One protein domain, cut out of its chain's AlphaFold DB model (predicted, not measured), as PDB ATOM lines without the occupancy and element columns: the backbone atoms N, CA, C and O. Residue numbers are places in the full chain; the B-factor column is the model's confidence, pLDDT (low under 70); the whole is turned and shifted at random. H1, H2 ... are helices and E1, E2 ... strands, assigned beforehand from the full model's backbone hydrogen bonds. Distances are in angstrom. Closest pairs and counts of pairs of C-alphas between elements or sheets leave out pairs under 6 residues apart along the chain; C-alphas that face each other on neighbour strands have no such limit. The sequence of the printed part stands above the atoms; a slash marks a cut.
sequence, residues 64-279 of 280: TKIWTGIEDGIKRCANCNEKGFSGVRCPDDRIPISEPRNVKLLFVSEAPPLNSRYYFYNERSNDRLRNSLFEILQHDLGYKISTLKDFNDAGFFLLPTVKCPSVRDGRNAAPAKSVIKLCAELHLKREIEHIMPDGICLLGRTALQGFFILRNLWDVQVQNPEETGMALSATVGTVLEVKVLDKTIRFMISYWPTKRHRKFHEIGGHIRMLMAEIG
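AT A GLANCE: This is residues 64 to 279 of the 280 residues of the protein "UDG domain-containing protein" of Methanophagales archaeon (UniProt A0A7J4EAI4). A strongly twisted sheet of five strands makes the core, with H5 and H6 crossing each other over one face and H9 over the other: three layers. H1 packs side by side with H5, outside it. 216 residues are printed, with nine named helices and five named strands in the order H1 H2 E1 H3 H4 E2 H5 E3 H6 H7 H8 E4 E5 H9, class mixed; the sheet, E2 E1 E3 E5 E4, is mixed too. The whole is compact and rounded, with a radius of gyration of the C-alphas of 16.3 A and spans of 43 by 43 by 39 A.

IN THESE COORDINATES: Find C-alpha 64 at (-15.005, -52.389, -0.112); there H1, residues 64 to 75, begins its 16.5 A. Next come H2, 79 to 82, E1, 105 to 109, H3, 128 to 139 and 16.1 A long, H4, 148 to 153, and E2, 156 to 160. At C-alpha 177, (-33.419, -27.451, 5.574), H5 begins; it runs to 195, 24.6 A, with a kink of 41 degrees near residue 184. Then read E3, 199 to 203, H6, 204 to 217 and 20.8 A long, H7, 225 to 229, H8, 232 to 235, E4, 239 to 244, and E5, 247 to 254 and 22.2 A long. H9, 264 to 278, 22.6 A, ends at (-38.304, -57.027, 8.541).

HOW THE PARTS SIT: Begin at the sheet, with edge strands E2 and E4. Its neighbours E2 and E1, E1 and E3, E3 and E5 are parallel; within hydrogen-bond range are N 107 and O 157, 2.8 A, N 106 and O 199, 2.9 A, and N 200 and O 250, 2.7 A. E4 and E5 form an antiparallel hairpin, with N 251 and O 240 at 2.7 A. E1, H3 H4, E2 is a strand-helix-strand unit, parallel neighbour strands with helices between; E2, H5, E3 is a split one, with E1 between its strands; both crossovers are right-handed. H6, height 8.6 A over the sheet, and H9, 8.8 A, are on opposite faces. H5 touches H6, only just about perpendicular at 72 degrees, closest at C-alphas 184 and 210, 5.6 A. H1 touches residues 187 to 194 of H5, closest at C-alphas 74 and 187, 6.9 A, at a shallow tilt of 13 degrees, opposite ways. H2 is close but not clearly touching H5, and H7 likewise H6. H3 only just touches H9, with 3 pairs of C-alphas within 8 A. H4 and H8 only graze the sheet. Every O i to N i+4 pair is within hydrogen-bond range in H1, H3 and H4; the count is 13 of 15 in H5, 8 of 10 in H6, 9 of 11 in H9 and 0 of 1 in H7, where O i to N i+3 gives 0 of 2; H2 and H8 are too short for such a pair.

THE WHOLE: The C-alphas farthest apart, Gly 84 and Gly 142, are 45.6 A apart. The printed part has no cut. Long links join H2 to E1, E1 to H3 and E2 to H5. Residues 221 to 230 have pLDDT under 70.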
ATOM      1  N   THR A  64     -15.891 -53.143  -0.992       79.56
ATOM      2  CA  THR A  64     -15.005 -52.389  -0.112       79.56
ATOM      3  C   THR A  64     -14.401 -51.182  -0.829       79.56
ATOM      4  O   THR A  64     -14.414 -50.083  -0.278       79.56
ATOM      5  N   LYS A  65     -13.981 -51.316  -2.098       85.06
ATOM      6  CA  LYS A  65     -13.499 -50.164  -2.893       85.06
ATOM      7  C   LYS A  65     -14.582 -49.113  -3.122       85.06
ATOM      8  O   LYS A  65     -14.280 -47.920  -3.130       85.06
ATOM      9  N   ILE A  66     -15.832 -49.541  -3.305       91.50
ATOM     10  CA  ILE A  66     -16.962 -48.621  -3.483       91.50
ATOM     11  C   ILE A  66     -17.213 -47.844  -2.186       91.50
ATOM     12  O   ILE A  66     -17.342 -46.620  -2.239       91.50
ATOM     13  N   TRP A  67     -17.234 -48.524  -1.036       94.69
ATOM     14  CA  TRP A  67     -17.454 -47.880   0.260       94.69
ATOM     15  C   TRP A  67     -16.370 -46.848   0.583       94.69
ATOM     16  O   TRP A  67     -16.694 -45.692   0.860       94.69
ATOM     17  N   THR A  68     -15.091 -47.212   0.438       94.12
ATOM     18  CA  THR A  68     -13.976 -46.273   0.639       94.12
ATOM     19  C   THR A  68     -14.095 -45.054  -0.278       94.12
ATOM     20  O   THR A  68     -13.885 -43.929   0.165       94.12
ATOM     21  N   GLY A  69     -14.515 -45.243  -1.535       95.50
ATOM     22  CA  GLY A  69     -14.768 -44.132  -2.456       95.50
ATOM     23  C   GLY A  69     -15.896 -43.195  -2.003       95.50
ATOM     24  O   GLY A  69     -15.777 -41.976  -2.157       95.50
ATOM     25  N   ILE A  70     -16.975 -43.737  -1.421       96.31
ATOM     26  CA  ILE A  70     -18.074 -42.945  -0.841       96.31
ATOM     27  C   ILE A  70     -17.561 -42.125   0.347       96.31
ATOM     28  O   ILE A  70     -17.772 -40.910   0.387       96.31
ATOM     29  N   GLU A  71     -16.859 -42.766   1.280       95.94
ATOM     30  CA  GLU A  71     -16.313 -42.114   2.470       95.94
ATOM     31  C   GLU A  71     -15.314 -41.014   2.118       95.94
ATOM     32  O   GLU A  71     -15.416 -39.896   2.617       95.94
ATOM     33  N   ASP A  72     -14.384 -41.291   1.210       96.19
ATOM     34  CA  ASP A  72     -13.392 -40.322   0.754       96.19
ATOM     35  C   ASP A  72     -14.035 -39.127   0.041       96.19
ATOM     36  O   ASP A  72     -13.580 -37.988   0.186       96.19
ATOM     37  N   GLY A  73     -15.120 -39.369  -0.698       97.00
ATOM     38  CA  GLY A  73     -15.942 -38.311  -1.276       97.00
ATOM     39  C   GLY A  73     -16.619 -37.440  -0.215       97.00
ATOM     40  O   GLY A  73     -16.678 -36.222  -0.381       97.00
ATOM     41  N   ILE A  74     -17.099 -38.036   0.882       97.38
ATOM     42  CA  ILE A  74     -17.699 -37.308   2.012       97.38
ATOM     43  C   ILE A  74     -16.642 -36.473   2.738       97.38
ATOM     44  O   ILE A  74     -16.849 -35.273   2.921       97.38
ATOM     45  N   LYS A  75     -15.492 -37.067   3.087       97.00
ATOM     46  CA  LYS A  75     -14.412 -36.395   3.831       97.00
ATOM     47  C   LYS A  75     -13.914 -35.131   3.139       97.00
ATOM     48  O   LYS A  75     -13.568 -34.161   3.802       97.00
ATOM     49  N   ARG A  76     -13.853 -35.140   1.804       97.44
ATOM     50  CA  ARG A  76     -13.388 -33.992   1.008       97.44
ATOM     51  C   ARG A  76     -14.494 -33.001   0.646       97.44
ATOM     52  O   ARG A  76     -14.200 -31.985   0.025       97.44
ATOM     53  N   CYS A  77     -15.751 -33.286   0.980       97.94
ATOM     54  CA  CYS A  77     -16.872 -32.463   0.547       97.94
ATOM     55  C   CYS A  77     -16.865 -31.088   1.232       97.94
ATOM     56  O   CYS A  77     -16.934 -30.991   2.459       97.94
ATOM     57  N   ALA A  78     -16.851 -30.026   0.423       97.50
ATOM     58  CA  ALA A  78     -16.941 -28.635   0.865       97.50
ATOM     59  C   ALA A  78     -18.223 -27.926   0.379       97.50
ATOM     60  O   ALA A  78     -18.401 -26.729   0.609       97.50
ATOM     61  N   ASN A  79     -19.158 -28.661  -0.239       97.94
ATOM     62  CA  ASN A  79     -20.305 -28.093  -0.958       97.94
ATOM     63  C   ASN A  79     -21.213 -27.206  -0.084       97.94
ATOM     64  O   ASN A  79     -21.850 -26.285  -0.596       97.94
ATOM     65  N   CYS A  80     -21.299 -27.460   1.229       97.44
ATOM     66  CA  CYS A  80     -22.048 -26.590   2.142       97.44
ATOM     67  C   CYS A  80     -21.412 -25.193   2.248       97.44
ATOM     68  O   CYS A  80     -22.136 -24.198   2.205       97.44
ATOM     69  N   ASN A  81     -20.079 -25.114   2.345       95.62
ATOM     70  CA  ASN A  81     -19.354 -23.841   2.367       95.62
ATOM     71  C   ASN A  81     -19.430 -23.145   1.007       95.62
ATOM     72  O   ASN A  81     -19.684 -21.946   0.958       95.62
ATOM     73  N   GLU A  82     -19.263 -23.892  -0.087       97.31
ATOM     74  CA  GLU A  82     -19.318 -23.355  -1.456       97.31
ATOM     75  C   GLU A  82     -20.681 -22.731  -1.783       97.31
ATOM     76  O   GLU A  82     -20.758 -21.722  -2.479       97.31
ATOM     77  N   LYS A  83     -21.768 -23.288  -1.235       96.81
ATOM     78  CA  LYS A  83     -23.121 -22.716  -1.342       96.81
ATOM     79  C   LYS A  83     -23.411 -21.607  -0.323       96.81
ATOM     80  O   LYS A  83     -24.537 -21.118  -0.270       96.81
ATOM     81  N   GLY A  84     -22.430 -21.217   0.492       96.44
ATOM     82  CA  GLY A  84     -22.555 -20.128   1.460       96.44
ATOM     83  C   GLY A  84     -23.421 -20.457   2.678       96.44
ATOM     84  O   GLY A  84     -23.961 -19.546   3.307       96.44
ATOM     85  N   PHE A  85     -23.589 -21.734   3.036       96.25
ATOM     86  CA  PHE A  85     -24.363 -22.111   4.220       96.25
ATOM     87  C   PHE A  85     -23.580 -21.816   5.505       96.25
ATOM     88  O   PHE A  85     -22.825 -22.645   6.017       96.25
ATOM     89  N   SER A  86     -23.788 -20.614   6.045       91.38
ATOM     90  CA  SER A  86     -23.183 -20.173   7.301       91.38
ATOM     91  C   SER A  86     -23.535 -21.114   8.455       91.38
ATOM     92  O   SER A  86     -24.692 -21.508   8.615       91.38
ATOM     93  N   GLY A  87     -22.549 -21.430   9.295       93.12
ATOM     94  CA  GLY A  87     -22.746 -22.263  10.483       93.12
ATOM     95  C   GLY A  87     -22.555 -23.762  10.250       93.12
ATOM     96  O   GLY A  87     -22.589 -24.511  11.218       93.12
ATOM     97  N   VAL A  88     -22.288 -24.222   9.028       96.88
ATOM     98  CA  VAL A  88     -21.855 -25.609   8.790       96.88
ATOM     99  C   VAL A  88     -20.328 -25.694   8.864       96.88
ATOM    100  O   VAL A  88     -19.626 -24.830   8.345       96.88
ATOM    101  N   ARG A  89     -19.791 -26.720   9.528       96.44
ATOM    102  CA  ARG A  89     -18.344 -26.975   9.620       96.44
ATOM    103  C   ARG A  89     -17.953 -28.082   8.649       96.44
ATOM    104  O   ARG A  89     -17.896 -29.240   9.040       96.44
ATOM    105  N   CYS A  90     -17.752 -27.721   7.384       94.19
ATOM    106  CA  CYS A  90     -17.194 -28.622   6.375       94.19
ATOM    107  C   CYS A  90     -15.798 -28.146   5.919       94.19
ATOM    108  O   CYS A  90     -15.523 -26.944   6.028       94.19
ATOM    109  N   PRO A  91     -14.921 -29.040   5.421       95.56
ATOM    110  CA  PRO A  91     -15.076 -30.501   5.397       95.56
ATOM    111  C   PRO A  91     -15.078 -31.121   6.803       95.56
ATOM    112  O   PRO A  91     -14.681 -30.479   7.774       95.56
ATOM    113  N   ASP A  92     -15.557 -32.359   6.904       94.62
ATOM    114  CA  ASP A  92     -15.516 -33.155   8.131       94.62
ATOM    115  C   ASP A  92     -15.023 -34.562   7.799       94.62
ATOM    116  O   ASP A  92     -15.582 -35.229   6.929       94.62
ATOM    117  N   ASP A  93     -13.957 -34.999   8.463       93.12
ATOM    118  CA  ASP A  93     -13.285 -36.264   8.178       93.12
ATOM    119  C   ASP A  93     -13.836 -37.449   8.987       93.12
ATOM    120  O   ASP A  93     -13.387 -38.589   8.819       93.12
ATOM    121  N   ARG A  94     -14.823 -37.203   9.858       93.31
ATOM    122  CA  ARG A  94     -15.372 -38.214  10.759       93.31
ATOM    123  C   ARG A  94     -16.370 -39.100  10.034       93.31
ATOM    124  O   ARG A  94     -17.511 -38.723   9.762       93.31
ATOM    125  N   ILE A  95     -15.931 -40.326   9.809       91.25
ATOM    126  CA  ILE A  95     -16.682 -41.413   9.189       91.25
ATOM    127  C   ILE A  95     -16.759 -42.618  10.145       91.25
ATOM    128  O   ILE A  95     -15.985 -42.684  11.111       91.25
ATOM    129  N   PRO A  96     -17.671 -43.574   9.907       90.81
ATOM    130  CA  PRO A  96     -17.591 -44.891  10.532       90.81
ATOM    131  C   PRO A  96     -16.209 -45.532  10.314       90.81
ATOM    132  O   PRO A  96     -15.579 -45.339   9.284       90.81
ATOM    133  N   ILE A  97     -15.714 -46.291  11.296       85.94
ATOM    134  CA  ILE A  97     -14.374 -46.914  11.217       85.94
ATOM    135  C   ILE A  97     -14.395 -48.173  10.335       85.94
ATOM    136  O   ILE A  97     -13.380 -48.555   9.758       85.94
ATOM    137  N   SER A  98     -15.545 -48.838  10.254       89.06
ATOM    138  CA  SER A  98     -15.717 -50.109   9.558       89.06
ATOM    139  C   SER A  98     -16.735 -49.997   8.433       89.06
ATOM    140  O   SER A  98     -17.763 -49.336   8.581       89.06
ATOM    141  N   GLU A  99     -16.487 -50.744   7.359       91.88
ATOM    142  CA  GLU A  99     -17.455 -50.955   6.287       91.88
ATOM    143  C   GLU A  99     -18.753 -51.580   6.842       91.88
ATOM    144  O   GLU A  99     -18.689 -52.535   7.626       91.88
ATOM    145  N   PRO A 100     -19.931 -51.084   6.433       93.81
ATOM    146  CA  PRO A 100     -21.212 -51.668   6.804       93.81
ATOM    147  C   PRO A 100     -21.392 -53.035   6.127       93.81
ATOM    148  O   PRO A 100     -21.662 -53.126   4.929       93.81
ATOM    149  N   ARG A 101     -21.267 -54.121   6.897       91.69
ATOM    150  CA  ARG A 101     -21.460 -55.500   6.420       91.69
ATOM    151  C   ARG A 101     -22.687 -56.117   7.071       91.69
ATOM    152  O   ARG A 101     -22.853 -56.006   8.277       91.69
ATOM    153  N   ASN A 102     -23.517 -56.795   6.273       93.38
ATOM    154  CA  ASN A 102     -24.717 -57.504   6.741       93.38
ATOM    155  C   ASN A 102     -25.661 -56.629   7.589       93.38
ATOM    156  O   ASN A 102     -26.256 -57.100   8.556       93.38
ATOM    157  N   VAL A 103     -25.785 -55.345   7.237       97.75
ATOM    158  CA  VAL A 103     -26.663 -54.416   7.953       97.75
ATOM    159  C   VAL A 103     -28.113 -54.784   7.667       97.75
ATOM    160  O   VAL A 103     -28.589 -54.628   6.543       97.75
ATOM    161  N   LYS A 104     -28.820 -55.235   8.700       98.25
ATOM    162  CA  LYS A 104     -30.262 -55.490   8.655       98.25
ATOM    163  C   LYS A 104     -31.046 -54.222   8.974       98.25
ATOM    164  O   LYS A 104     -31.979 -53.877   8.253       98.25
ATOM    165  N   LEU A 105     -30.643 -53.492  10.020       98.56
ATOM    166  CA  LEU A 105     -31.333 -52.284  10.478       98.56
ATOM    167  C   LEU A 105     -30.368 -51.098  10.577       98.56
ATOM    168  O   LEU A 105     -29.430 -51.082  11.373       98.56
ATOM    169  N   LEU A 106     -30.618 -50.077   9.760       98.81
ATOM    170  CA  LEU A 106     -29.837 -48.846   9.715       98.81
ATOM    171  C   LEU A 106     -30.541 -47.737  10.505       98.81
ATOM    172  O   LEU A 106     -31.674 -47.359  10.223       98.81
ATOM    173  N   PHE A 107     -29.844 -47.151  11.466       98.69
ATOM    174  CA  PHE A 107     -30.274 -45.943  12.157       98.69
ATOM    175  C   PHE A 107     -29.811 -44.704  11.392       98.69
ATOM    176  O   PHE A 107     -28.642 -44.588  11.023       98.69
ATOM    177  N   VAL A 108     -30.707 -43.739  11.198       98.62
ATOM    178  CA  VAL A 108     -30.365 -42.449  10.590       98.62
ATOM    179  C   VAL A 108     -30.544 -41.345  11.621       98.62
ATOM    180  O   VAL A 108     -31.643 -41.121  12.119       98.62
ATOM    181  N   SER A 109     -29.453 -40.660  11.952       98.12
ATOM    182  CA  SER A 109     -29.404 -39.573  12.935       98.12
ATOM    183  C   SER A 109     -29.335 -38.191  12.267       98.12
ATOM    184  O   SER A 109     -29.411 -38.069  11.046       98.12
ATOM    185  N   GLU A 110     -29.220 -37.122  13.055       97.81
ATOM    186  CA  GLU A 110     -29.261 -35.735  12.580       97.81
ATOM    187  C   GLU A 110     -27.965 -35.318  11.871       97.81
ATOM    188  O   GLU A 110     -27.919 -35.214  10.645       97.81
ATOM    189  N   ALA A 111     -26.921 -35.061  12.652       97.50
ATOM    190  CA  ALA A 111     -25.642 -34.527  12.216       97.50
ATOM    191  C   ALA A 111     -24.580 -34.896  13.261       97.50
ATOM    192  O   ALA A 111     -24.924 -35.091  14.434       97.50
ATOM    193  N   PRO A 112     -23.293 -34.975  12.890       96.94
ATOM    194  CA  PRO A 112     -22.240 -35.148  13.875       96.94
ATOM    195  C   PRO A 112     -22.165 -33.923  14.806       96.94
ATOM    196  O   PRO A 112     -22.406 -32.790  14.378       96.94
ATOM    197  N   PRO A 113     -21.793 -34.111  16.083       96.44
ATOM    198  CA  PRO A 113     -21.618 -32.994  17.001       96.44
ATOM    199  C   PRO A 113     -20.392 -32.160  16.622       96.44
ATOM    200  O   PRO A 113     -19.426 -32.668  16.058       96.44
ATOM    201  N   LEU A 114     -20.378 -30.890  17.013       95.69
ATOM    202  CA  LEU A 114     -19.243 -29.982  16.862       95.69
ATOM    203  C   LEU A 114     -17.980 -30.513  17.552       95.69
ATOM    204  O   LEU A 114     -16.885 -30.400  17.014       95.69
ATOM    205  N   ASN A 115     -18.126 -31.112  18.736       94.19
ATOM    206  CA  ASN A 115     -17.008 -31.702  19.463       94.19
ATOM    207  C   ASN A 115     -16.839 -33.178  19.074       94.19
ATOM    208  O   ASN A 115     -17.717 -34.001  19.348       94.19
ATOM    209  N   SER A 116     -15.690 -33.518  18.488       89.81
ATOM    210  CA  SER A 116     -15.332 -34.879  18.060       89.81
ATOM    211  C   SER A 116     -15.306 -35.901  19.197       89.81
ATOM    212  O   SER A 116     -15.518 -37.093  18.964       89.81
ATOM    213  N   ARG A 117     -15.139 -35.454  20.448       91.88
ATOM    214  CA  ARG A 117     -15.267 -36.321  21.624       91.88
ATOM    215  C   ARG A 117     -16.673 -36.869  21.799       91.88
ATOM    216  O   ARG A 117     -16.808 -37.852  22.487       91.88
ATOM    217  N   TYR A 118     -17.720 -36.304  21.218       94.06
ATOM    218  CA  TYR A 118     -19.069 -36.876  21.346       94.06
ATOM    219  C   TYR A 118     -19.533 -37.556  20.058       94.06
ATOM    220  O   TYR A 118     -20.718 -37.757  19.860       94.06
ATOM    221  N   TYR A 119     -18.621 -37.869  19.139       95.75
ATOM    222  CA  TYR A 119     -18.992 -38.560  17.911       95.75
ATOM    223  C   TYR A 119     -19.367 -40.022  18.189       95.75
ATOM    224  O   TYR A 119     -18.663 -40.705  18.932       95.75
ATOM    225  N   PHE A 120     -20.437 -40.509  17.554       97.06
ATOM    226  CA  PHE A 120     -20.984 -41.853  17.781       97.06
ATOM    227  C   PHE A 120     -19.939 -42.962  17.613       97.06
ATOM    228  O   PHE A 120     -19.881 -43.873  18.433       97.06
ATOM    229  N   TYR A 121     -19.061 -42.856  16.609       96.38
ATOM    230  CA  TYR A 121     -18.029 -43.864  16.344       96.38
ATOM    231  C   TYR A 121     -16.724 -43.665  17.136       96.38
ATOM    232  O   TYR A 121     -15.761 -44.400  16.944       96.38
ATOM    233  N   ASN A 122     -16.664 -42.693  18.050       95.56
ATOM    234  CA  ASN A 122     -15.523 -42.522  18.948       95.56
ATOM    235  C   ASN A 122     -15.741 -43.328  20.239       95.56
ATOM    236  O   ASN A 122     -16.341 -42.829  21.190       95.56
ATOM    237  N   GLU A 123     -15.291 -44.582  20.298       93.56
ATOM    238  CA  GLU A 123     -15.506 -45.444  21.480       93.56
ATOM    239  C   GLU A 123     -14.820 -44.940  22.751       93.56
ATOM    240  O   GLU A 123     -15.269 -45.231  23.855       93.56
ATOM    241  N   ARG A 124     -13.768 -44.127  22.614       93.38
ATOM    242  CA  ARG A 124     -12.975 -43.621  23.749       93.38
ATOM    243  C   ARG A 124     -13.691 -42.545  24.560       93.38
ATOM    244  O   ARG A 124     -13.090 -41.922  25.434       93.38
ATOM    245  N   SER A 125     -14.941 -42.258  24.236       92.94
ATOM    246  CA  SER A 125     -15.673 -41.145  24.801       92.94
ATOM    247  C   SER A 125     -17.063 -41.522  25.280       92.94
ATOM    248  O   SER A 125     -17.587 -42.581  24.968       92.94
ATOM    249  N   ASN A 126     -17.684 -40.627  26.043       91.62
ATOM    250  CA  ASN A 126     -19.025 -40.823  26.570       91.62
ATOM    251  C   ASN A 126     -20.074 -40.185  25.640       91.62
ATOM    252  O   ASN A 126     -20.644 -39.138  25.972       91.62
ATOM    253  N   ASP A 127     -20.271 -40.749  24.444       95.75
ATOM    254  CA  ASP A 127     -21.291 -40.254  23.513       95.75
ATOM    255  C   ASP A 127     -22.710 -40.576  24.010       95.75
ATOM    256  O   ASP A 127     -23.072 -41.722  24.274       95.75
ATOM    257  N   ARG A 128     -23.547 -39.538  24.110       95.19
ATOM    258  CA  ARG A 128     -24.913 -39.658  24.632       95.19
ATOM    259  C   ARG A 128     -25.824 -40.428  23.685       95.19
ATOM    260  O   ARG A 128     -26.659 -41.182  24.172       95.19
ATOM    261  N   LEU A 129     -25.677 -40.225  22.373       96.44
ATOM    262  CA  LEU A 129     -26.496 -40.917  21.377       96.44
ATOM    263  C   LEU A 129     -26.204 -42.420  21.419       96.44
ATOM    264  O   LEU A 129     -27.140 -43.205  21.564       96.44
ATOM    265  N   ARG A 130     -24.922 -42.806  21.379       97.25
ATOM    266  CA  ARG A 130     -24.486 -44.200  21.498       97.25
ATOM    267  C   ARG A 130     -25.002 -44.845  22.769       97.25
ATOM    268  O   ARG A 130     -25.656 -45.875  22.685       97.25
ATOM    269  N   ASN A 131     -24.794 -44.215  23.921       97.06
ATOM    270  CA  ASN A 131     -25.223 -44.803  25.186       97.06
ATOM    271  C   ASN A 131     -26.737 -44.961  25.276       97.06
ATOM    272  O   ASN A 131     -27.206 -46.014  25.684       97.06
ATOM    273  N   SER A 132     -27.508 -43.936  24.896       97.31
ATOM    274  CA  SER A 132     -28.971 -44.022  24.935       97.31
ATOM    275  C   SER A 132     -29.510 -45.058  23.952       97.31
ATOM    276  O   SER A 132     -30.452 -45.766  24.287       97.31
ATOM    277  N   LEU A 133     -28.908 -45.185  22.766       97.88
ATOM    278  CA  LEU A 133     -29.308 -46.207  21.804       97.88
ATOM    279  C   LEU A 133     -28.938 -47.613  22.292       97.88
ATOM    280  O   LEU A 133     -29.774 -48.507  22.237       97.88
ATOM    281  N   PHE A 134     -27.725 -47.805  22.814       97.69
ATOM    282  CA  PHE A 134     -27.286 -49.086  23.370       97.69
ATOM    283  C   PHE A 134     -28.137 -49.490  24.576       97.69
ATOM    284  O   PHE A 134     -28.488 -50.656  24.691       97.69
ATOM    285  N   GLU A 135     -28.510 -48.537  25.432       97.06
ATOM    286  CA  GLU A 135     -29.420 -48.754  26.560       97.06
ATOM    287  C   GLU A 135     -30.783 -49.267  26.076       97.06
ATOM    288  O   GLU A 135     -31.248 -50.288  26.569       97.06
ATOM    289  N   ILE A 136     -31.384 -48.633  25.063       97.69
ATOM    290  CA  ILE A 136     -32.654 -49.093  24.474       97.69
ATOM    291  C   ILE A 136     -32.505 -50.508  23.895       97.69
ATOM    292  O   ILE A 136     -33.315 -51.385  24.186       97.69
ATOM    293  N   LEU A 137     -31.458 -50.759  23.102       97.94
ATOM    294  CA  LEU A 137     -31.223 -52.072  22.491       97.94
ATOM    295  C   LEU A 137     -30.998 -53.172  23.541       97.94
ATOM    296  O   LEU A 137     -31.444 -54.303  23.355       97.94
ATOM    297  N   GLN A 138     -30.339 -52.846  24.653       97.25
ATOM    298  CA  GLN A 138     -30.101 -53.786  25.744       97.25
ATOM    299  C   GLN A 138     -31.354 -54.041  26.580       97.25
ATOM    300  O   GLN A 138     -31.763 -55.189  26.743       97.25
ATOM    301  N   HIS A 139     -31.965 -52.984  27.110       96.12
ATOM    302  CA  HIS A 139     -33.049 -53.112  28.080       96.12
ATOM    303  C   HIS A 139     -34.378 -53.477  27.431       96.12
ATOM    304  O   HIS A 139     -35.087 -54.339  27.950       96.12
ATOM    305  N   ASP A 140     -34.703 -52.870  26.292       96.31
ATOM    306  CA  ASP A 140     -36.011 -53.075  25.676       96.31
ATOM    307  C   ASP A 140     -35.988 -54.309  24.770       96.31
ATOM    308  O   ASP A 140     -36.985 -55.023  24.669       96.31
ATOM    309  N   LEU A 141     -34.861 -54.580  24.108       96.62
ATOM    310  CA  LEU A 141     -34.775 -55.603  23.059       96.62
ATOM    311  C   LEU A 141     -33.894 -56.805  23.432       96.62
ATOM    312  O   LEU A 141     -33.892 -57.793  22.704       96.62
ATOM    313  N   GLY A 142     -33.195 -56.767  24.571       97.06
ATOM    314  CA  GLY A 142     -32.434 -57.903  25.099       97.06
ATOM    315  C   GLY A 142     -31.085 -58.156  24.421       97.06
ATOM    316  O   GLY A 142     -30.479 -59.206  24.646       97.06
ATOM    317  N   TYR A 143     -30.588 -57.226  23.600       97.31
ATOM    318  CA  TYR A 143     -29.270 -57.358  22.977       97.31
ATOM    319  C   TYR A 143     -28.151 -57.135  23.994       97.31
ATOM    320  O   TYR A 143     -28.277 -56.335  24.908       97.31
ATOM    321  N   LYS A 144     -27.005 -57.795  23.823       96.56
ATOM    322  CA  LYS A 144     -25.806 -57.541  24.638       96.56
ATOM    323  C   LYS A 144     -24.837 -56.664  23.851       96.56
ATOM    324  O   LYS A 144     -23.924 -57.178  23.222       96.56
ATOM    325  N   ILE A 145     -25.079 -55.352  23.836       96.94
ATOM    326  CA  ILE A 145     -24.286 -54.392  23.053       96.94
ATOM    327  C   ILE A 145     -23.507 -53.476  23.989       96.94
ATOM    328  O   ILE A 145     -24.086 -52.609  24.632       96.94
ATOM    329  N   SER A 146     -22.190 -53.647  24.037       95.12
ATOM    330  CA  SER A 146     -21.288 -52.820  24.849       95.12
ATOM    331  C   SER A 146     -20.306 -52.005  24.001       95.12
ATOM    332  O   SER A 146     -19.819 -50.964  24.445       95.12
ATOM    333  N   THR A 147     -20.065 -52.442  22.763       96.25
ATOM    334  CA  THR A 147     -19.134 -51.836  21.804       96.25
ATOM    335  C   THR A 147     -19.813 -51.561  20.459       96.25
ATOM    336  O   THR A 147     -20.889 -52.086  20.159       96.25
ATOM    337  N   LEU A 148     -19.181 -50.751  19.607       97.06
ATOM    338  CA  LEU A 148     -19.591 -50.580  18.209       97.06
ATOM    339  C   LEU A 148     -19.449 -51.881  17.422       97.06
ATOM    340  O   LEU A 148     -20.215 -52.106  16.490       97.06
ATOM    341  N   LYS A 149     -18.499 -52.745  17.800       96.00
ATOM    342  CA  LYS A 149     -18.381 -54.076  17.207       96.00
ATOM    343  C   LYS A 149     -19.623 -54.914  17.504       96.00
ATOM    344  O   LYS A 149     -20.203 -55.434  16.563       96.00
ATOM    345  N   ASP A 150     -20.075 -54.972  18.759       96.94
ATOM    346  CA  ASP A 150     -21.302 -55.700  19.126       96.94
ATOM    347  C   ASP A 150     -22.523 -55.146  18.377       96.94
ATOM    348  O   ASP A 150     -23.372 -55.898  17.906       96.94
ATOM    349  N   PHE A 151     -22.595 -53.818  18.247       97.69
ATOM    350  CA  PHE A 151     -23.651 -53.131  17.506       97.69
ATOM    351  C   PHE A 151     -23.655 -53.531  16.022       97.69
ATOM    352  O   PHE A 151     -24.697 -53.922  15.498       97.69
ATOM    353  N   ASN A 152     -22.492 -53.503  15.370       97.19
ATOM    354  CA  ASN A 152     -22.349 -53.875  13.964       97.19
ATOM    355  C   ASN A 152     -22.587 -55.376  13.732       97.19
ATOM    356  O   ASN A 152     -23.301 -55.746  12.802       97.19
ATOM    357  N   ASP A 153     -22.042 -56.241  14.592       96.50
ATOM    358  CA  ASP A 153     -22.198 -57.700  14.510       96.50
ATOM    359  C   ASP A 153     -23.657 -58.133  14.712       96.50
ATOM    360  O   ASP A 153     -24.100 -59.121  14.125       96.50
ATOM    361  N   ALA A 154     -24.426 -57.376  15.501       97.19
ATOM    362  CA  ALA A 154     -25.862 -57.581  15.659       97.19
ATOM    363  C   ALA A 154     -26.679 -57.164  14.419       97.19
ATOM    364  O   ALA A 154     -27.893 -57.341  14.416       97.19
ATOM    365  N   GLY A 155     -26.047 -56.634  13.364       97.75
ATOM    366  CA  GLY A 155     -26.708 -56.192  12.134       97.75
ATOM    367  C   GLY A 155     -27.218 -54.750  12.188       97.75
ATOM    368  O   GLY A 155     -28.028 -54.365  11.336       97.75
ATOM    369  N   PHE A 156     -26.765 -53.954  13.163       98.31
ATOM    370  CA  PHE A 156     -27.094 -52.536  13.275       98.31
ATOM    371  C   PHE A 156     -26.008 -51.650  12.662       98.31
ATOM    372  O   PHE A 156     -24.826 -51.968  12.695       98.31
ATOM    373  N   PHE A 157     -26.393 -50.497  12.120       98.50
ATOM    374  CA  PHE A 157     -25.443 -49.472  11.673       98.50
ATOM    375  C   PHE A 157     -26.031 -48.078  11.879       98.50
ATOM    376  O   PHE A 157     -27.248 -47.948  11.985       98.50
ATOM    377  N   LEU A 158     -25.212 -47.023  11.934       98.38
ATOM    378  CA  LEU A 158     -25.709 -45.651  12.086       98.38
ATOM    379  C   LEU A 158     -25.076 -44.678  11.091       98.38
ATOM    380  O   LEU A 158     -23.856 -44.558  11.010       98.38
ATOM    381  N   LEU A 159     -25.907 -43.902  10.400       98.31
ATOM    382  CA  LEU A 159     -25.468 -42.805   9.541       98.31
ATOM    383  C   LEU A 159     -26.093 -41.479   9.982       98.31
ATOM    384  O   LEU A 159     -27.257 -41.446  10.375       98.31
ATOM    385  N   PRO A 160     -25.373 -40.351   9.922       98.06
ATOM    386  CA  PRO A 160     -25.994 -39.044  10.077       98.06
ATOM    387  C   PRO A 160     -26.608 -38.578   8.750       98.06
ATOM    388  O   PRO A 160     -26.063 -38.849   7.676       98.06
ATOM    389  N   THR A 161     -27.720 -37.847   8.815       98.44
ATOM    390  CA  THR A 161     -28.374 -37.251   7.639       98.44
ATOM    391  C   THR A 161     -27.492 -36.179   7.011       98.44
ATOM    392  O   THR A 161     -27.299 -36.140   5.797       98.44
ATOM    393  N   VAL A 162     -26.922 -35.318   7.855       98.25
ATOM    394  CA  VAL A 162     -25.963 -34.279   7.475       98.25
ATOM    395  C   VAL A 162     -24.566 -34.715   7.895       98.25
ATOM    396  O   VAL A 162     -24.371 -35.188   9.009       98.25
ATOM    397  N   LYS A 163     -23.578 -34.559   7.011       98.00
ATOM    398  CA  LYS A 163     -22.217 -35.088   7.230       98.00
ATOM    399  C   LYS A 163     -21.296 -34.161   8.014       98.00
ATOM    400  O   LYS A 163     -20.237 -34.585   8.451       98.00
ATOM    401  N   CYS A 164     -21.726 -32.925   8.245       97.50
ATOM    402  CA  CYS A 164     -20.937 -31.887   8.895       97.50
ATOM    403  C   CYS A 164     -21.696 -31.280  10.086       97.50
ATOM    404  O   CYS A 164     -22.924 -31.153  10.028       97.50
ATOM    405  N   PRO A 165     -21.005 -30.848  11.155       97.75
ATOM    406  CA  PRO A 165     -21.626 -30.164  12.274       97.75
ATOM    407  C   PRO A 165     -22.309 -28.891  11.838       97.75
ATOM    408  O   PRO A 165     -21.762 -28.111  11.057       97.75
ATOM    409  N   SER A 166     -23.472 -28.651  12.424       97.31
ATOM    410  CA  SER A 166     -24.158 -27.371  12.341       97.31
ATOM    411  C   SER A 166     -23.992 -26.622  13.662       97.31
ATOM    412  O   SER A 166     -24.103 -27.196  14.748       97.31
ATOM    413  N   VAL A 167     -23.666 -25.337  13.563       96.94
ATOM    414  CA  VAL A 167     -23.236 -24.483  14.666       96.94
ATOM    415  C   VAL A 167     -24.014 -23.182  14.645       96.94
ATOM    416  O   VAL A 167     -24.086 -22.496  13.626       96.94
ATOM    417  N   ARG A 168     -24.525 -22.809  15.813       96.06
ATOM    418  CA  ARG A 168     -25.092 -21.490  16.084       96.06
ATOM    419  C   ARG A 168     -24.585 -21.034  17.445       96.06
ATOM    420  O   ARG A 168     -24.618 -21.811  18.397       96.06
ATOM    421  N   ASP A 169     -24.046 -19.821  17.515       94.69
ATOM    422  CA  ASP A 169     -23.521 -19.228  18.755       94.69
ATOM    423  C   ASP A 169     -22.497 -20.132  19.479       94.69
ATOM    424  O   ASP A 169     -22.514 -20.297  20.698       94.69
ATOM    425  N   GLY A 170     -21.631 -20.798  18.703       93.56
ATOM    426  CA  GLY A 170     -20.599 -21.710  19.217       93.56
ATOM    427  C   GLY A 170     -21.118 -23.045  19.770       93.56
ATOM    428  O   GLY A 170     -20.347 -23.804  20.356       93.56
ATOM    429  N   ARG A 171     -22.407 -23.356  19.596       95.31
ATOM    430  CA  ARG A 171     -23.050 -24.579  20.097       95.31
ATOM    431  C   ARG A 171     -23.605 -25.419  18.952       95.31
ATOM    432  O   ARG A 171     -23.878 -24.898  17.874       95.31
ATOM    433  N   ASN A 172     -23.796 -26.714  19.213       95.62
ATOM    434  CA  ASN A 172     -24.522 -27.600  18.303       95.62
ATOM    435  C   ASN A 172     -25.899 -27.010  17.994       95.62
ATOM    436  O   ASN A 172     -26.637 -26.647  18.914       95.62
ATOM    437  N   ALA A 173     -26.237 -26.951  16.714       96.69
ATOM    438  CA  ALA A 173     -27.528 -26.508  16.225       96.69
ATOM    439  C   ALA A 173     -28.085 -27.531  15.238       96.69
ATOM    440  O   ALA A 173     -27.324 -28.239  14.581       96.69
ATOM    441  N   ALA A 174     -29.410 -27.569  15.111       96.19
ATOM    442  CA  ALA A 174     -30.041 -28.353  14.062       96.19
ATOM    443  C   ALA A 174     -29.632 -27.796  12.681       96.19
ATOM    444  O   ALA A 174     -29.627 -26.570  12.504       96.19
ATOM    445  N   PRO A 175     -29.310 -28.653  11.699       97.38
ATOM    446  CA  PRO A 175     -29.000 -28.202  10.349       97.38
ATOM    447  C   PRO A 175     -30.181 -27.478   9.688       97.38
ATOM    448  O   PRO A 175     -31.346 -27.825   9.889       97.38
ATOM    449  N   ALA A 176     -29.890 -26.480   8.851       97.06
ATOM    450  CA  ALA A 176     -30.916 -25.821   8.045       97.06
ATOM    451  C   ALA A 176     -31.487 -26.779   6.981       97.06
ATOM    452  O   ALA A 176     -30.772 -27.632   6.456       97.06
ATOM    453  N   LYS A 177     -32.755 -26.596   6.584       96.75
ATOM    454  CA  LYS A 177     -33.419 -27.451   5.574       96.75
ATOM    455  C   LYS A 177     -32.638 -27.561   4.257       96.75
ATOM    456  O   LYS A 177     -32.597 -28.633   3.663       96.75
ATOM    457  N   SER A 178     -32.004 -26.476   3.811       97.56
ATOM    458  CA  SER A 178     -31.170 -26.459   2.601       97.56
ATOM    459  C   SER A 178     -29.919 -27.334   2.726       97.56
ATOM    460  O   SER A 178     -29.553 -28.015   1.770       97.56
ATOM    461  N   VAL A 179     -29.301 -27.368   3.912       98.12
ATOM    462  CA  VAL A 179     -28.156 -28.235   4.233       98.12
ATOM    463  C   VAL A 179     -28.594 -29.697   4.270       98.12
ATOM    464  O   VAL A 179     -27.931 -30.547   3.682       98.12
ATOM    465  N   ILE A 180     -29.737 -29.983   4.904       98.38
ATOM    466  CA  ILE A 180     -30.325 -31.331   4.954       98.38
ATOM    467  C   ILE A 180     -30.565 -31.849   3.538       98.38
ATOM    468  O   ILE A 180     -30.112 -32.942   3.214       98.38
ATOM    469  N   LYS A 181     -31.213 -31.043   2.684       97.88
ATOM    470  CA  LYS A 181     -31.452 -31.373   1.275       97.88
ATOM    471  C   LYS A 181     -30.156 -31.718   0.551       97.88
ATOM    472  O   LYS A 181     -30.047 -32.807  -0.003       97.88
ATOM    473  N   LEU A 182     -29.171 -30.823   0.627       98.31
ATOM    474  CA  LEU A 182     -27.890 -31.000  -0.044       98.31
ATOM    475  C   LEU A 182     -27.175 -32.283   0.402       98.31
ATOM    476  O   LEU A 182     -26.758 -33.077  -0.435       98.31
ATOM    477  N   CYS A 183     -27.025 -32.500   1.711       98.31
ATOM    478  CA  CYS A 183     -26.314 -33.672   2.221       98.31
ATOM    479  C   CYS A 183     -27.079 -34.979   1.986       98.31
ATOM    480  O   CYS A 183     -26.438 -36.005   1.750       98.31
ATOM    481  N   ALA A 184     -28.413 -34.957   2.024       98.25
ATOM    482  CA  ALA A 184     -29.219 -36.135   1.736       98.25
ATOM    483  C   ALA A 184     -29.057 -36.565   0.269       98.25
ATOM    484  O   ALA A 184     -28.673 -37.705   0.005       98.25
ATOM    485  N   GLU A 185     -29.267 -35.629  -0.663       97.56
ATOM    486  CA  GLU A 185     -29.113 -35.834  -2.112       97.56
ATOM    487  C   GLU A 185     -27.701 -36.293  -2.473       97.56
ATOM    488  O   GLU A 185     -27.522 -37.253  -3.227       97.56
ATOM    489  N   LEU A 186     -26.689 -35.615  -1.924       97.50
ATOM    490  CA  LEU A 186     -25.309 -35.902  -2.271       97.50
ATOM    491  C   LEU A 186     -24.777 -37.147  -1.580       97.50
ATOM    492  O   LEU A 186     -24.060 -37.885  -2.233       97.50
ATOM    493  N   HIS A 187     -25.049 -37.403  -0.306       98.12
ATOM    494  CA  HIS A 187     -24.313 -38.435   0.436       98.12
ATOM    495  C   HIS A 187     -25.218 -39.545   0.951       98.12
ATOM    496  O   HIS A 187     -24.999 -40.701   0.588       98.12
ATOM    497  N   LEU A 188     -26.267 -39.199   1.705       98.31
ATOM    498  CA  LEU A 188     -27.111 -40.195   2.373       98.31
ATOM    499  C   LEU A 188     -27.729 -41.196   1.391       98.31
ATOM    500  O   LEU A 188     -27.743 -42.392   1.672       98.31
ATOM    501  N   LYS A 189     -28.183 -40.725   0.220       97.94
ATOM    502  CA  LYS A 189     -28.712 -41.591  -0.844       97.94
ATOM    503  C   LYS A 189     -27.715 -42.681  -1.242       97.94
ATOM    504  O   LYS A 189     -28.068 -43.854  -1.256       97.94
ATOM    505  N   ARG A 190     -26.468 -42.287  -1.532       97.31
ATOM    506  CA  ARG A 190     -25.404 -43.192  -1.994       97.31
ATOM    507  C   ARG A 190     -25.016 -44.204  -0.923       97.31
ATOM    508  O   ARG A 190     -24.788 -45.363  -1.247       97.31
ATOM    509  N   GLU A 191     -24.961 -43.785   0.339       98.06
ATOM    510  CA  GLU A 191     -24.682 -44.711   1.439       98.06
ATOM    511  C   GLU A 191     -25.823 -45.721   1.623       98.06
ATOM    512  O   GLU A 191     -25.552 -46.909   1.744       98.06
ATOM    513  N   ILE A 192     -27.092 -45.291   1.584       97.94
ATOM    514  CA  ILE A 192     -28.242 -46.208   1.701       97.94
ATOM    515  C   ILE A 192     -28.277 -47.199   0.531       97.94
ATOM    516  O   ILE A 192     -28.466 -48.392   0.758       97.94
ATOM    517  N   GLU A 193     -28.049 -46.732  -0.697       96.56
ATOM    518  CA  GLU A 193     -27.985 -47.579  -1.899       96.56
ATOM    519  C   GLU A 193     -26.805 -48.553  -1.886       96.56
ATOM    520  O   GLU A 193     -26.870 -49.611  -2.504       96.56
ATOM    521  N   HIS A 194     -25.723 -48.218  -1.181       96.25
ATOM    522  CA  HIS A 194     -24.602 -49.127  -0.981       96.25
ATOM    523  C   HIS A 194     -24.904 -50.178   0.097       96.25
ATOM    524  O   HIS A 194     -24.660 -51.368  -0.106       96.25
ATOM    525  N   ILE A 195     -25.437 -49.737   1.241       97.44
ATOM    526  CA  ILE A 195     -25.705 -50.588   2.407       97.44
ATOM    527  C   ILE A 195     -26.855 -51.557   2.128       97.44
ATOM    528  O   ILE A 195     -26.771 -52.724   2.502       97.44
ATOM    529  N   MET A 196     -27.911 -51.082   1.460       97.12
ATOM    530  CA  MET A 196     -29.138 -51.831   1.168       97.12
ATOM    531  C   MET A 196     -29.712 -52.547   2.406       97.12
ATOM    532  O   MET A 196     -29.866 -53.773   2.375       97.12
ATOM    533  N   PRO A 197     -30.032 -51.827   3.502       98.06
ATOM    534  CA  PRO A 197     -30.580 -52.443   4.713       98.06
ATOM    535  C   PRO A 197     -31.983 -53.025   4.474       98.06
ATOM    536  O   PRO A 197     -32.629 -52.710   3.475       98.06
ATOM    537  N   ASP A 198     -32.467 -53.880   5.375       98.19
ATOM    538  CA  ASP A 198     -33.858 -54.366   5.356       98.19
ATOM    539  C   ASP A 198     -34.812 -53.332   5.975       98.19
ATOM    540  O   ASP A 198     -35.912 -53.093   5.469       98.19
ATOM    541  N   GLY A 199     -34.358 -52.670   7.045       98.31
ATOM    542  CA  GLY A 199     -35.092 -51.625   7.750       98.31
ATOM    543  C   GLY A 199     -34.256 -50.378   8.039       98.31
ATOM    544  O   GLY A 199     -33.046 -50.450   8.256       98.31
ATOM    545  N   ILE A 200     -34.910 -49.220   8.089       98.62
ATOM    546  CA  ILE A 200     -34.318 -47.936   8.464       98.62
ATOM    547  C   ILE A 200     -35.120 -47.305   9.603       98.62
ATOM    548  O   ILE A 200     -36.311 -47.042   9.467       98.62
ATOM    549  N   CYS A 201     -34.458 -46.996  10.718       98.31
ATOM    550  CA  CYS A 201     -35.045 -46.259  11.835       98.31
ATOM    551  C   CYS A 201     -34.582 -44.794  11.803       98.31
ATOM    552  O   CYS A 201     -33.407 -44.485  12.027       98.31
ATOM    553  N   LEU A 202     -35.509 -43.882  11.509       98.06
ATOM    554  CA  LEU A 202     -35.264 -42.445  11.406       98.06
ATOM    555  C   LEU A 202     -35.351 -41.807  12.796       98.06
ATOM    556  O   LEU A 202     -36.419 -41.765  13.407       98.06
ATOM    557  N   LEU A 203     -34.230 -41.289  13.295       97.19
ATOM    558  CA  LEU A 203     -34.131 -40.715  14.634       97.19
ATOM    559  C   LEU A 203     -34.362 -39.201  14.586       97.19
ATOM    560  O   LEU A 203     -33.456 -38.412  14.302       97.19
ATOM    561  N   GLY A 204     -35.581 -38.783  14.922       95.12
ATOM    562  CA  GLY A 204     -35.949 -37.379  15.064       95.12
ATOM    563  C   GLY A 204     -36.230 -36.645  13.747       95.12
ATOM    564  O   GLY A 204     -36.292 -37.212  12.657       95.12
ATOM    565  N   ARG A 205     -36.445 -35.329  13.863       94.69
ATOM    566  CA  ARG A 205     -36.985 -34.497  12.775       94.69
ATOM    567  C   ARG A 205     -36.041 -34.356  11.581       94.69
ATOM    568  O   ARG A 205     -36.515 -34.337  10.451       94.69
ATOM    569  N   THR A 206     -34.736 -34.238  11.815       96.69
ATOM    570  CA  THR A 206     -33.761 -34.054  10.730       96.69
ATOM    571  C   THR A 206     -33.668 -35.296   9.845       96.69
ATOM    572  O   THR A 206     -33.710 -35.169   8.623       96.69
ATOM    573  N   ALA A 207     -33.651 -36.489  10.447       97.38
ATOM    574  CA  ALA A 207     -33.696 -37.754   9.716       97.38
ATOM    575  C   ALA A 207     -34.990 -37.906   8.904       97.38
ATOM    576  O   ALA A 207     -34.940 -38.263   7.729       97.38
ATOM    577  N   LEU A 208     -36.137 -37.544   9.491       95.44
ATOM    578  CA  LEU A 208     -37.421 -37.519   8.786       95.44
ATOM    579  C   LEU A 208     -37.409 -36.576   7.570       95.44
ATOM    580  O   LEU A 208     -37.876 -36.938   6.493       95.44
ATOM    581  N   GLN A 209     -36.848 -35.374   7.714       95.56
ATOM    582  CA  GLN A 209     -36.726 -34.431   6.598       95.56
ATOM    583  C   GLN A 209     -35.823 -34.980   5.488       95.56
ATOM    584  O   GLN A 209     -36.197 -34.905   4.318       95.56
ATOM    585  N   GLY A 210     -34.674 -35.561   5.849       96.94
ATOM    586  CA  GLY A 210     -33.789 -36.233   4.897       96.94
ATOM    587  C   GLY A 210     -34.503 -37.352   4.140       96.94
ATOM    588  O   GLY A 210     -34.423 -37.407   2.917       96.94
ATOM    589  N   PHE A 211     -35.275 -38.182   4.843       95.44
ATOM    590  CA  PHE A 211     -36.092 -39.228   4.230       95.44
ATOM    591  C   PHE A 211     -37.091 -38.682   3.205       95.44
ATOM    592  O   PHE A 211     -37.134 -39.186   2.086       95.44
ATOM    593  N   PHE A 212     -37.853 -37.632   3.531       93.12
ATOM    594  CA  PHE A 212     -38.810 -37.059   2.577       93.12
ATOM    595  C   PHE A 212     -38.141 -36.509   1.313       93.12
ATOM    596  O   PHE A 212     -38.706 -36.622   0.227       93.12
ATOM    597  N   ILE A 213     -36.930 -35.956   1.435       94.69
ATOM    598  CA  ILE A 213     -36.125 -35.543   0.279       94.69
ATOM    599  C   ILE A 213     -35.760 -36.763  -0.574       94.69
ATOM    600  O   ILE A 213     -35.973 -36.739  -1.783       94.69
ATOM    601  N   LEU A 214     -35.264 -37.841   0.044       95.19
ATOM    602  CA  LEU A 214     -34.850 -39.052  -0.673       95.19
ATOM    603  C   LEU A 214     -36.013 -39.804  -1.322       95.19
ATOM    604  O   LEU A 214     -35.870 -40.286  -2.443       95.19
ATOM    605  N   ARG A 215     -37.174 -39.854  -0.664       90.56
ATOM    606  CA  ARG A 215     -38.394 -40.478  -1.198       90.56
ATOM    607  C   ARG A 215     -38.751 -39.924  -2.578       90.56
ATOM    608  O   ARG A 215     -39.072 -40.693  -3.476       90.56
ATOM    609  N   ASN A 216     -38.624 -38.608  -2.757       87.69
ATOM    610  CA  ASN A 216     -38.894 -37.945  -4.035       87.69
ATOM    611  C   ASN A 216     -37.851 -38.285  -5.117       87.69
ATOM    612  O   ASN A 216     -38.154 -38.206  -6.300       87.69
ATOM    613  N   LEU A 217     -36.625 -38.656  -4.729       89.94
ATOM    614  CA  LEU A 217     -35.552 -39.029  -5.660       89.94
ATOM    615  C   LEU A 217     -35.619 -40.494  -6.092       89.94
ATOM    616  O   LEU A 217     -35.106 -40.837  -7.153       89.94
ATOM    617  N   TRP A 218     -36.214 -41.358  -5.269       90.00
ATOM    618  CA  TRP A 218     -36.435 -42.770  -5.590       90.00
ATOM    619  C   TRP A 218     -37.723 -43.017  -6.387       90.00
ATOM    620  O   TRP A 218     -38.104 -44.167  -6.570       90.00
ATOM    621  N   ASP A 219     -38.371 -41.948  -6.868       72.94
ATOM    622  CA  ASP A 219     -39.603 -41.986  -7.672       72.94
ATOM    623  C   ASP A 219     -40.706 -42.858  -7.047       72.94
ATOM    624  O   ASP A 219     -41.458 -43.572  -7.715       72.94
ATOM    625  N   VAL A 220     -40.785 -42.840  -5.713       72.56
ATOM    626  CA  VAL A 220     -41.806 -43.596  -4.995       72.56
ATOM    627  C   VAL A 220     -43.117 -42.830  -5.079       72.56
ATOM    628  O   VAL A 220     -43.305 -41.816  -4.405       72.56
ATOM    629  N   GLN A 221     -44.021 -43.340  -5.918       59.16
ATOM    630  CA  GLN A 221     -45.419 -42.921  -6.003       59.16
ATOM    631  C   GLN A 221     -46.045 -43.003  -4.606       59.16
ATOM    632  O   GLN A 221     -46.262 -44.087  -4.062       59.16
ATOM    633  N   VAL A 222     -46.294 -41.845  -3.996       57.38
ATOM    634  CA  VAL A 222     -46.932 -41.771  -2.684       57.38
ATOM    635  C   VAL A 222     -48.418 -42.019  -2.893       57.38
ATOM    636  O   VAL A 222     -49.071 -41.259  -3.603       57.38
ATOM    637  N   GLN A 223     -48.966 -43.057  -2.260       55.00
ATOM    638  CA  GLN A 223     -50.408 -43.311  -2.326       55.00
ATOM    639  C   GLN A 223     -51.228 -42.190  -1.655       55.00
ATOM    640  O   GLN A 223     -52.404 -42.046  -1.964       55.00
ATOM    641  N   ASN A 224     -50.604 -41.351  -0.813       58.47
ATOM    642  CA  ASN A 224     -51.199 -40.163  -0.191       58.47
ATOM    643  C   ASN A 224     -50.256 -38.935  -0.216       58.47
ATOM    644  O   ASN A 224     -49.406 -38.780   0.664       58.47
ATOM    645  N   PRO A 225     -50.388 -38.009  -1.183       54.09
ATOM    646  CA  PRO A 225     -49.545 -36.807  -1.262       54.09
ATOM    647  C   PRO A 225     -49.650 -35.862  -0.043       54.09
ATOM    648  O   PRO A 225     -48.725 -35.076   0.196       54.09
ATOM    649  N   GLU A 226     -50.709 -35.972   0.770       58.97
ATOM    650  CA  GLU A 226     -50.919 -35.173   1.993       58.97
ATOM    651  C   GLU A 226     -49.884 -35.437   3.107       58.97
ATOM    652  O   GLU A 226     -49.699 -34.611   4.002       58.97
ATOM    653  N   GLU A 227     -49.123 -36.535   3.038       59.97
ATOM    654  CA  GLU A 227     -48.153 -36.899   4.081       59.97
ATOM    655  C   GLU A 227     -46.947 -35.948   4.183       59.97
ATOM    656  O   GLU A 227     -46.261 -35.896   5.207       59.97
ATOM    657  N   THR A 228     -46.679 -35.161   3.137       54.62
ATOM    658  CA  THR A 228     -45.456 -34.343   2.999       54.62
ATOM    659  C   THR A 228     -45.416 -33.130   3.952       54.62
ATOM    660  O   THR A 228     -44.396 -32.443   4.051       54.62
ATOM    661  N   GLY A 229     -46.497 -32.877   4.700       58.44
ATOM    662  CA  GLY A 229     -46.595 -31.834   5.728       58.44
ATOM    663  C   GLY A 229     -46.798 -32.347   7.157       58.44
ATOM    664  O   GLY A 229     -46.978 -31.530   8.064       58.44
ATOM    665  N   MET A 230     -46.793 -33.664   7.385       63.28
ATOM    666  CA  MET A 230     -47.170 -34.205   8.690       63.28
ATOM    667  C   MET A 230     -46.168 -33.844   9.793       63.28
ATOM    668  O   MET A 230     -44.945 -33.927   9.648       63.28
ATOM    669  N   ALA A 231     -46.709 -33.440  10.944       72.69
ATOM    670  CA  ALA A 231     -45.929 -33.279  12.159       72.69
ATOM    671  C   ALA A 231     -45.333 -34.634  12.574       72.69
ATOM    672  O   ALA A 231     -46.001 -35.656  12.465       72.69
ATOM    673  N   LEU A 232     -44.114 -34.637  13.133       73.31
ATOM    674  CA  LEU A 232     -43.449 -35.856  13.628       73.31
ATOM    675  C   LEU A 232     -44.383 -36.706  14.510       73.31
ATOM    676  O   LEU A 232     -44.400 -37.921  14.399       73.31
ATOM    677  N   SER A 233     -45.197 -36.069  15.354       71.25
ATOM    678  CA  SER A 233     -46.159 -36.748  16.229       71.25
ATOM    679  C   SER A 233     -47.262 -37.519  15.498       71.25
ATOM    680  O   SER A 233     -47.833 -38.415  16.102       71.25
ATOM    681  N   ALA A 234     -47.577 -37.167  14.249       75.56
ATOM    682  CA  ALA A 234     -48.586 -37.845  13.435       75.56
ATOM    683  C   ALA A 234     -48.012 -39.048  12.665       75.56
ATOM    684  O   ALA A 234     -48.753 -39.955  12.317       75.56
ATOM    685  N   THR A 235     -46.700 -39.057  12.415       77.50
ATOM    686  CA  THR A 235     -46.020 -40.077  11.596       77.50
ATOM    687  C   THR A 235     -45.236 -41.109  12.405       77.50
ATOM    688  O   THR A 235     -44.734 -42.085  11.856       77.50
ATOM    689  N   VAL A 236     -45.005 -40.849  13.692       82.19
ATOM    690  CA  VAL A 236     -44.200 -41.736  14.536       82.19
ATOM    691  C   VAL A 236     -44.940 -43.047  14.798       82.19
ATOM    692  O   VAL A 236     -46.131 -43.040  15.091       82.19
ATOM    693  N   GLY A 237     -44.208 -44.161  14.722       78.75
ATOM    694  CA  GLY A 237     -44.765 -45.507  14.884       78.75
ATOM    695  C   GLY A 237     -45.369 -46.086  13.601       78.75
ATOM    696  O   GLY A 237     -45.774 -47.244  13.599       78.75
ATOM    697  N   THR A 238     -45.403 -45.318  12.510       83.94
ATOM    698  CA  THR A 238     -45.814 -45.799  11.187       83.94
ATOM    699  C   THR A 238     -44.626 -46.433  10.466       83.94
ATOM    700  O   THR A 238     -43.530 -45.864  10.432       83.94
ATOM    701  N   VAL A 239     -44.862 -47.595   9.856       88.06
ATOM    702  CA  VAL A 239     -43.921 -48.238   8.934       88.06
ATOM    703  C   VAL A 239     -44.268 -47.833   7.509       88.06
ATOM    704  O   VAL A 239     -45.407 -47.975   7.077       88.06
ATOM    705  N   LEU A 240     -43.278 -47.315   6.789       91.38
ATOM    706  CA  LEU A 240     -43.392 -46.928   5.389       91.38
ATOM    707  C   LEU A 240     -42.557 -47.876   4.534       91.38
ATOM    708  O   LEU A 240     -41.425 -48.193   4.893       91.38
ATOM    709  N   GLU A 241     -43.074 -48.289   3.385       92.19
ATOM    710  CA  GLU A 241     -42.323 -49.103   2.431       92.19
ATOM    711  C   GLU A 241     -41.853 -48.243   1.260       92.19
ATOM    712  O   GLU A 241     -42.623 -47.494   0.658       92.19
ATOM    713  N   VAL A 242     -40.567 -48.340   0.937       91.88
ATOM    714  CA  VAL A 242     -39.943 -47.580  -0.148       91.88
ATOM    715  C   VAL A 242     -39.094 -48.537  -0.962       91.88
ATOM    716  O   VAL A 242     -38.239 -49.242  -0.426       91.88
ATOM    717  N   LYS A 243     -39.316 -48.556  -2.275       93.50
ATOM    718  CA  LYS A 243     -38.473 -49.313  -3.194       93.50
ATOM    719  C   LYS A 243     -37.211 -48.505  -3.493       93.50
ATOM    720  O   LYS A 243     -37.284 -47.446  -4.105       93.50
ATOM    721  N   VAL A 244     -36.063 -49.010  -3.055       94.06
ATOM    722  CA  VAL A 244     -34.743 -48.447  -3.342       94.06
ATOM    723  C   VAL A 244     -34.038 -49.414  -4.282       94.06
ATOM    724  O   VAL A 244     -33.748 -50.548  -3.909       94.06
ATOM    725  N   LEU A 245     -33.796 -48.979  -5.521       91.88
ATOM    726  CA  LEU A 245     -33.318 -49.846  -6.603       91.88
ATOM    727  C   LEU A 245     -34.262 -51.055  -6.806       91.88
ATOM    728  O   LEU A 245     -35.424 -50.887  -7.181       91.88
ATOM    729  N   ASP A 246     -33.780 -52.272  -6.570       91.69
ATOM    730  CA  ASP A 246     -34.515 -53.533  -6.692       91.69
ATOM    731  C   ASP A 246     -35.014 -54.093  -5.348       91.69
ATOM    732  O   ASP A 246     -35.683 -55.128  -5.339       91.69
ATOM    733  N   LYS A 247     -34.760 -53.405  -4.227       94.69
ATOM    734  CA  LYS A 247     -35.129 -53.854  -2.878       94.69
ATOM    735  C   LYS A 247     -36.198 -52.960  -2.253       94.69
ATOM    736  O   LYS A 247     -36.098 -51.735  -2.280       94.69
ATOM    737  N   THR A 248     -37.201 -53.570  -1.630       95.44
ATOM    738  CA  THR A 248     -38.127 -52.858  -0.740       95.44
ATOM    739  C   THR A 248     -37.483 -52.706   0.633       95.44
ATOM    740  O   THR A 248     -37.095 -53.701   1.241       95.44
ATOM    741  N   ILE A 249     -37.370 -51.469   1.113       96.69
ATOM    742  CA  ILE A 249     -36.832 -51.128   2.433       96.69
ATOM    743  C   ILE A 249     -37.964 -50.566   3.291       96.69
ATOM    744  O   ILE A 249     -38.742 -49.723   2.831       96.69
ATOM    745  N   ARG A 250     -38.039 -51.015   4.548       96.81
ATOM    746  CA  ARG A 250     -39.023 -50.531   5.524       96.81
ATOM    747  C   ARG A 250     -38.453 -49.390   6.349       96.81
ATOM    748  O   ARG A 250     -37.353 -49.492   6.874       96.81
ATOM    749  N   PHE A 251     -39.198 -48.308   6.498       96.50
ATOM    750  CA  PHE A 251     -38.800 -47.131   7.260       96.50
ATOM    751  C   PHE A 251     -39.701 -46.976   8.476       96.50
ATOM    752  O   PHE A 251     -40.918 -46.980   8.344       96.50
ATOM    753  N   MET A 252     -39.104 -46.783   9.647       96.38
ATOM    754  CA  MET A 252     -39.796 -46.446  10.886       96.38
ATOM    755  C   MET A 252     -39.388 -45.051  11.333       96.38
ATOM    756  O   MET A 252     -38.198 -44.745  11.455       96.38
ATOM    757  N   ILE A 253     -40.375 -44.213  11.627       95.44
ATOM    758  CA  ILE A 253     -40.145 -42.866  12.145       95.44
ATOM    759  C   ILE A 253     -40.173 -42.921  13.672       95.44
ATOM    760  O   ILE A 253     -41.159 -43.351  14.269       95.44
ATOM    761  N   SER A 254     -39.095 -42.463  14.308       96.12
ATOM    762  CA  SER A 254     -38.943 -42.484  15.763       96.12
ATOM    763  C   SER A 254     -38.449 -41.143  16.317       96.12
ATOM    764  O   SER A 254     -38.099 -40.206  15.590       96.12
ATOM    765  N   TYR A 255     -38.444 -41.024  17.641       95.81
ATOM    766  CA  TYR A 255     -37.953 -39.835  18.332       95.81
ATOM    767  C   TYR A 255     -36.428 -39.825  18.434       95.81
ATOM    768  O   TYR A 255     -35.751 -40.838  18.261       95.81
ATOM    769  N   TRP A 256     -35.874 -38.656  18.758       95.69
ATOM    770  CA  TRP A 256     -34.460 -38.552  19.096       95.69
ATOM    771  C   TRP A 256     -34.188 -39.255  20.440       95.69
ATOM    772  O   TRP A 256     -34.871 -38.929  21.419       95.69
ATOM    773  N   PRO A 257     -33.198 -40.165  20.534       94.31
ATOM    774  CA  PRO A 257     -32.917 -40.944  21.741       94.31
ATOM    775  C   PRO A 257     -32.184 -40.095  22.785       94.31
ATOM    776  O   PRO A 257     -30.990 -40.225  23.035       94.31
ATOM    777  N   THR A 258     -32.922 -39.177  23.400       91.94
ATOM    778  CA  THR A 258     -32.482 -38.401  24.556       91.94
ATOM    779  C   THR A 258     -33.468 -38.600  25.689       91.94
ATOM    780  O   THR A 258     -34.671 -38.432  25.499       91.94
ATOM    781  N   LYS A 259     -32.966 -38.866  26.899       86.94
ATOM    782  CA  LYS A 259     -33.800 -39.003  28.109       86.94
ATOM    783  C   LYS A 259     -34.618 -37.746  28.430       86.94
ATOM    784  O   LYS A 259     -35.572 -37.799  29.191       86.94
ATOM    785  N   ARG A 260     -34.261 -36.602  27.835       88.56
ATOM    786  CA  ARG A 260     -35.030 -35.351  27.946       88.56
ATOM    787  C   ARG A 260     -36.311 -35.362  27.108       88.56
ATOM    788  O   ARG A 260     -37.174 -34.513  27.313       88.56
ATOM    789  N   HIS A 261     -36.424 -36.270  26.142       87.69
ATOM    790  CA  HIS A 261     -37.611 -36.401  25.317       87.69
ATOM    791  C   HIS A 261     -38.688 -37.145  26.110       87.69
ATOM    792  O   HIS A 261     -38.472 -38.272  26.543       87.69
ATOM    793  N   ARG A 262     -39.874 -36.542  26.269       89.00
ATOM    794  CA  ARG A 262     -40.981 -37.119  27.065       89.00
ATOM    795  C   ARG A 262     -41.393 -38.524  26.608       89.00
ATOM    796  O   ARG A 262     -41.880 -39.311  27.404       89.00
ATOM    797  N   LYS A 263     -41.152 -38.824  25.332       91.31
ATOM    798  CA  LYS A 263     -41.481 -40.090  24.668       91.31
ATOM    799  C   LYS A 263     -40.274 -41.003  24.434       91.31
ATOM    800  O   LYS A 263     -40.270 -41.798  23.506       91.31
ATOM    801  N   PHE A 264     -39.208 -40.845  25.221       91.06
ATOM    802  CA  PHE A 264     -38.007 -41.684  25.117       91.06
ATOM    803  C   PHE A 264     -38.337 -43.183  25.227       91.06
ATOM    804  O   PHE A 264     -37.835 -43.976  24.442       91.06
ATOM    805  N   HIS A 265     -39.249 -43.542  26.132       92.06
ATOM    806  CA  HIS A 265     -39.705 -44.918  26.353       92.06
ATOM    807  C   HIS A 265     -40.487 -45.521  25.167       92.06
ATOM    808  O   HIS A 265     -40.637 -46.733  25.097       92.06
ATOM    809  N   GLU A 266     -40.973 -44.710  24.218       95.62
ATOM    810  CA  GLU A 266     -41.669 -45.211  23.018       95.62
ATOM    811  C   GLU A 266     -40.673 -45.738  21.959       95.62
ATOM    812  O   GLU A 266     -41.041 -46.534  21.096       95.62
ATOM    813  N   ILE A 267     -39.394 -45.332  22.021       96.31
ATOM    814  CA  ILE A 267     -38.397 -45.624  20.977       96.31
ATOM    815  C   ILE A 267     -38.139 -47.131  20.841       96.31
ATOM    816  O   ILE A 267     -38.100 -47.628  19.714       96.31
ATOM    817  N   GLY A 268     -38.005 -47.864  21.952       97.50
ATOM    818  CA  GLY A 268     -37.828 -49.318  21.922       97.50
ATOM    819  C   GLY A 268     -39.013 -50.045  21.285       97.50
ATOM    820  O   GLY A 268     -38.820 -50.994  20.526       97.50
ATOM    821  N   GLY A 269     -40.234 -49.545  21.504       97.62
ATOM    822  CA  GLY A 269     -41.445 -50.032  20.840       97.62
ATOM    823  C   GLY A 269     -41.382 -49.868  19.320       97.62
ATOM    824  O   GLY A 269     -41.629 -50.828  18.593       97.62
ATOM    825  N   HIS A 270     -40.971 -48.694  18.827       97.31
ATOM    826  CA  HIS A 270     -40.805 -48.457  17.386       97.31
ATOM    827  C   HIS A 270     -39.751 -49.373  16.758       97.31
ATOM    828  O   HIS A 270     -39.980 -49.929  15.685       97.31
ATOM    829  N   ILE A 271     -38.607 -49.556  17.425       97.88
ATOM    830  CA  ILE A 271     -37.543 -50.443  16.934       97.88
ATOM    831  C   ILE A 271     -38.050 -51.889  16.878       97.88
ATOM    832  O   ILE A 271     -37.876 -52.545  15.855       97.88
ATOM    833  N   ARG A 272     -38.743 -52.363  17.924       97.81
ATOM    834  CA  ARG A 272     -39.324 -53.714  17.963       97.81
ATOM    835  C   ARG A 272     -40.328 -53.941  16.833       97.81
ATOM    836  O   ARG A 272     -40.278 -54.985  16.194       97.81
ATOM    837  N   MET A 273     -41.211 -52.974  16.581       97.06
ATOM    838  CA  MET A 273     -42.171 -53.054  15.475       97.06
ATOM    839  C   MET A 273     -41.454 -53.152  14.127       97.06
ATOM    840  O   MET A 273     -41.743 -54.059  13.357       97.06
ATOM    841  N   LEU A 274     -40.460 -52.293  13.869       97.69
ATOM    842  CA  LEU A 274     -39.681 -52.373  12.629       97.69
ATOM    843  C   LEU A 274     -38.972 -53.726  12.480       97.69
ATOM    844  O   LEU A 274     -38.968 -54.293  11.394       97.69
ATOM    845  N   MET A 275     -38.385 -54.242  13.561       97.94
ATOM    846  CA  MET A 275     -37.708 -55.539  13.562       97.94
ATOM    847  C   MET A 275     -38.655 -56.700  13.250       97.94
ATOM    848  O   MET A 275     -38.278 -57.596  12.499       97.94
ATOM    849  N   ALA A 276     -39.881 -56.669  13.777       97.31
ATOM    850  CA  ALA A 276     -40.903 -57.658  13.448       97.31
ATOM    851  C   ALA A 276     -41.265 -57.616  11.953       97.31
ATOM    852  O   ALA A 276     -41.292 -58.656  11.301       97.31
ATOM    853  N   GLU A 277     -41.451 -56.418  11.391       96.69
ATOM    854  CA  GLU A 277     -41.798 -56.223   9.976       96.69
ATOM    855  C   GLU A 277     -40.701 -56.667   8.996       96.69
ATOM    856  O   GLU A 277     -40.984 -57.060   7.864       96.69
ATOM    857  N   ILE A 278     -39.429 -56.592   9.389       97.25
ATOM    858  CA  ILE A 278     -38.304 -57.027   8.541       97.25
ATOM    859  C   ILE A 278     -37.846 -58.460   8.830       97.25
ATOM    860  O   ILE A 278     -36.937 -58.936   8.157       97.25
ATOM    861  N   GLY A 279     -38.458 -59.151   9.801       96.00
ATOM    862  CA  GLY A 279     -38.041 -60.495  10.211       96.00
ATOM    863  C   GLY A 279     -36.600 -60.526  10.729       96.00
ATOM    864  O   GLY A 279     -35.811 -61.366  10.290       96.00
TER     865      GLY A 279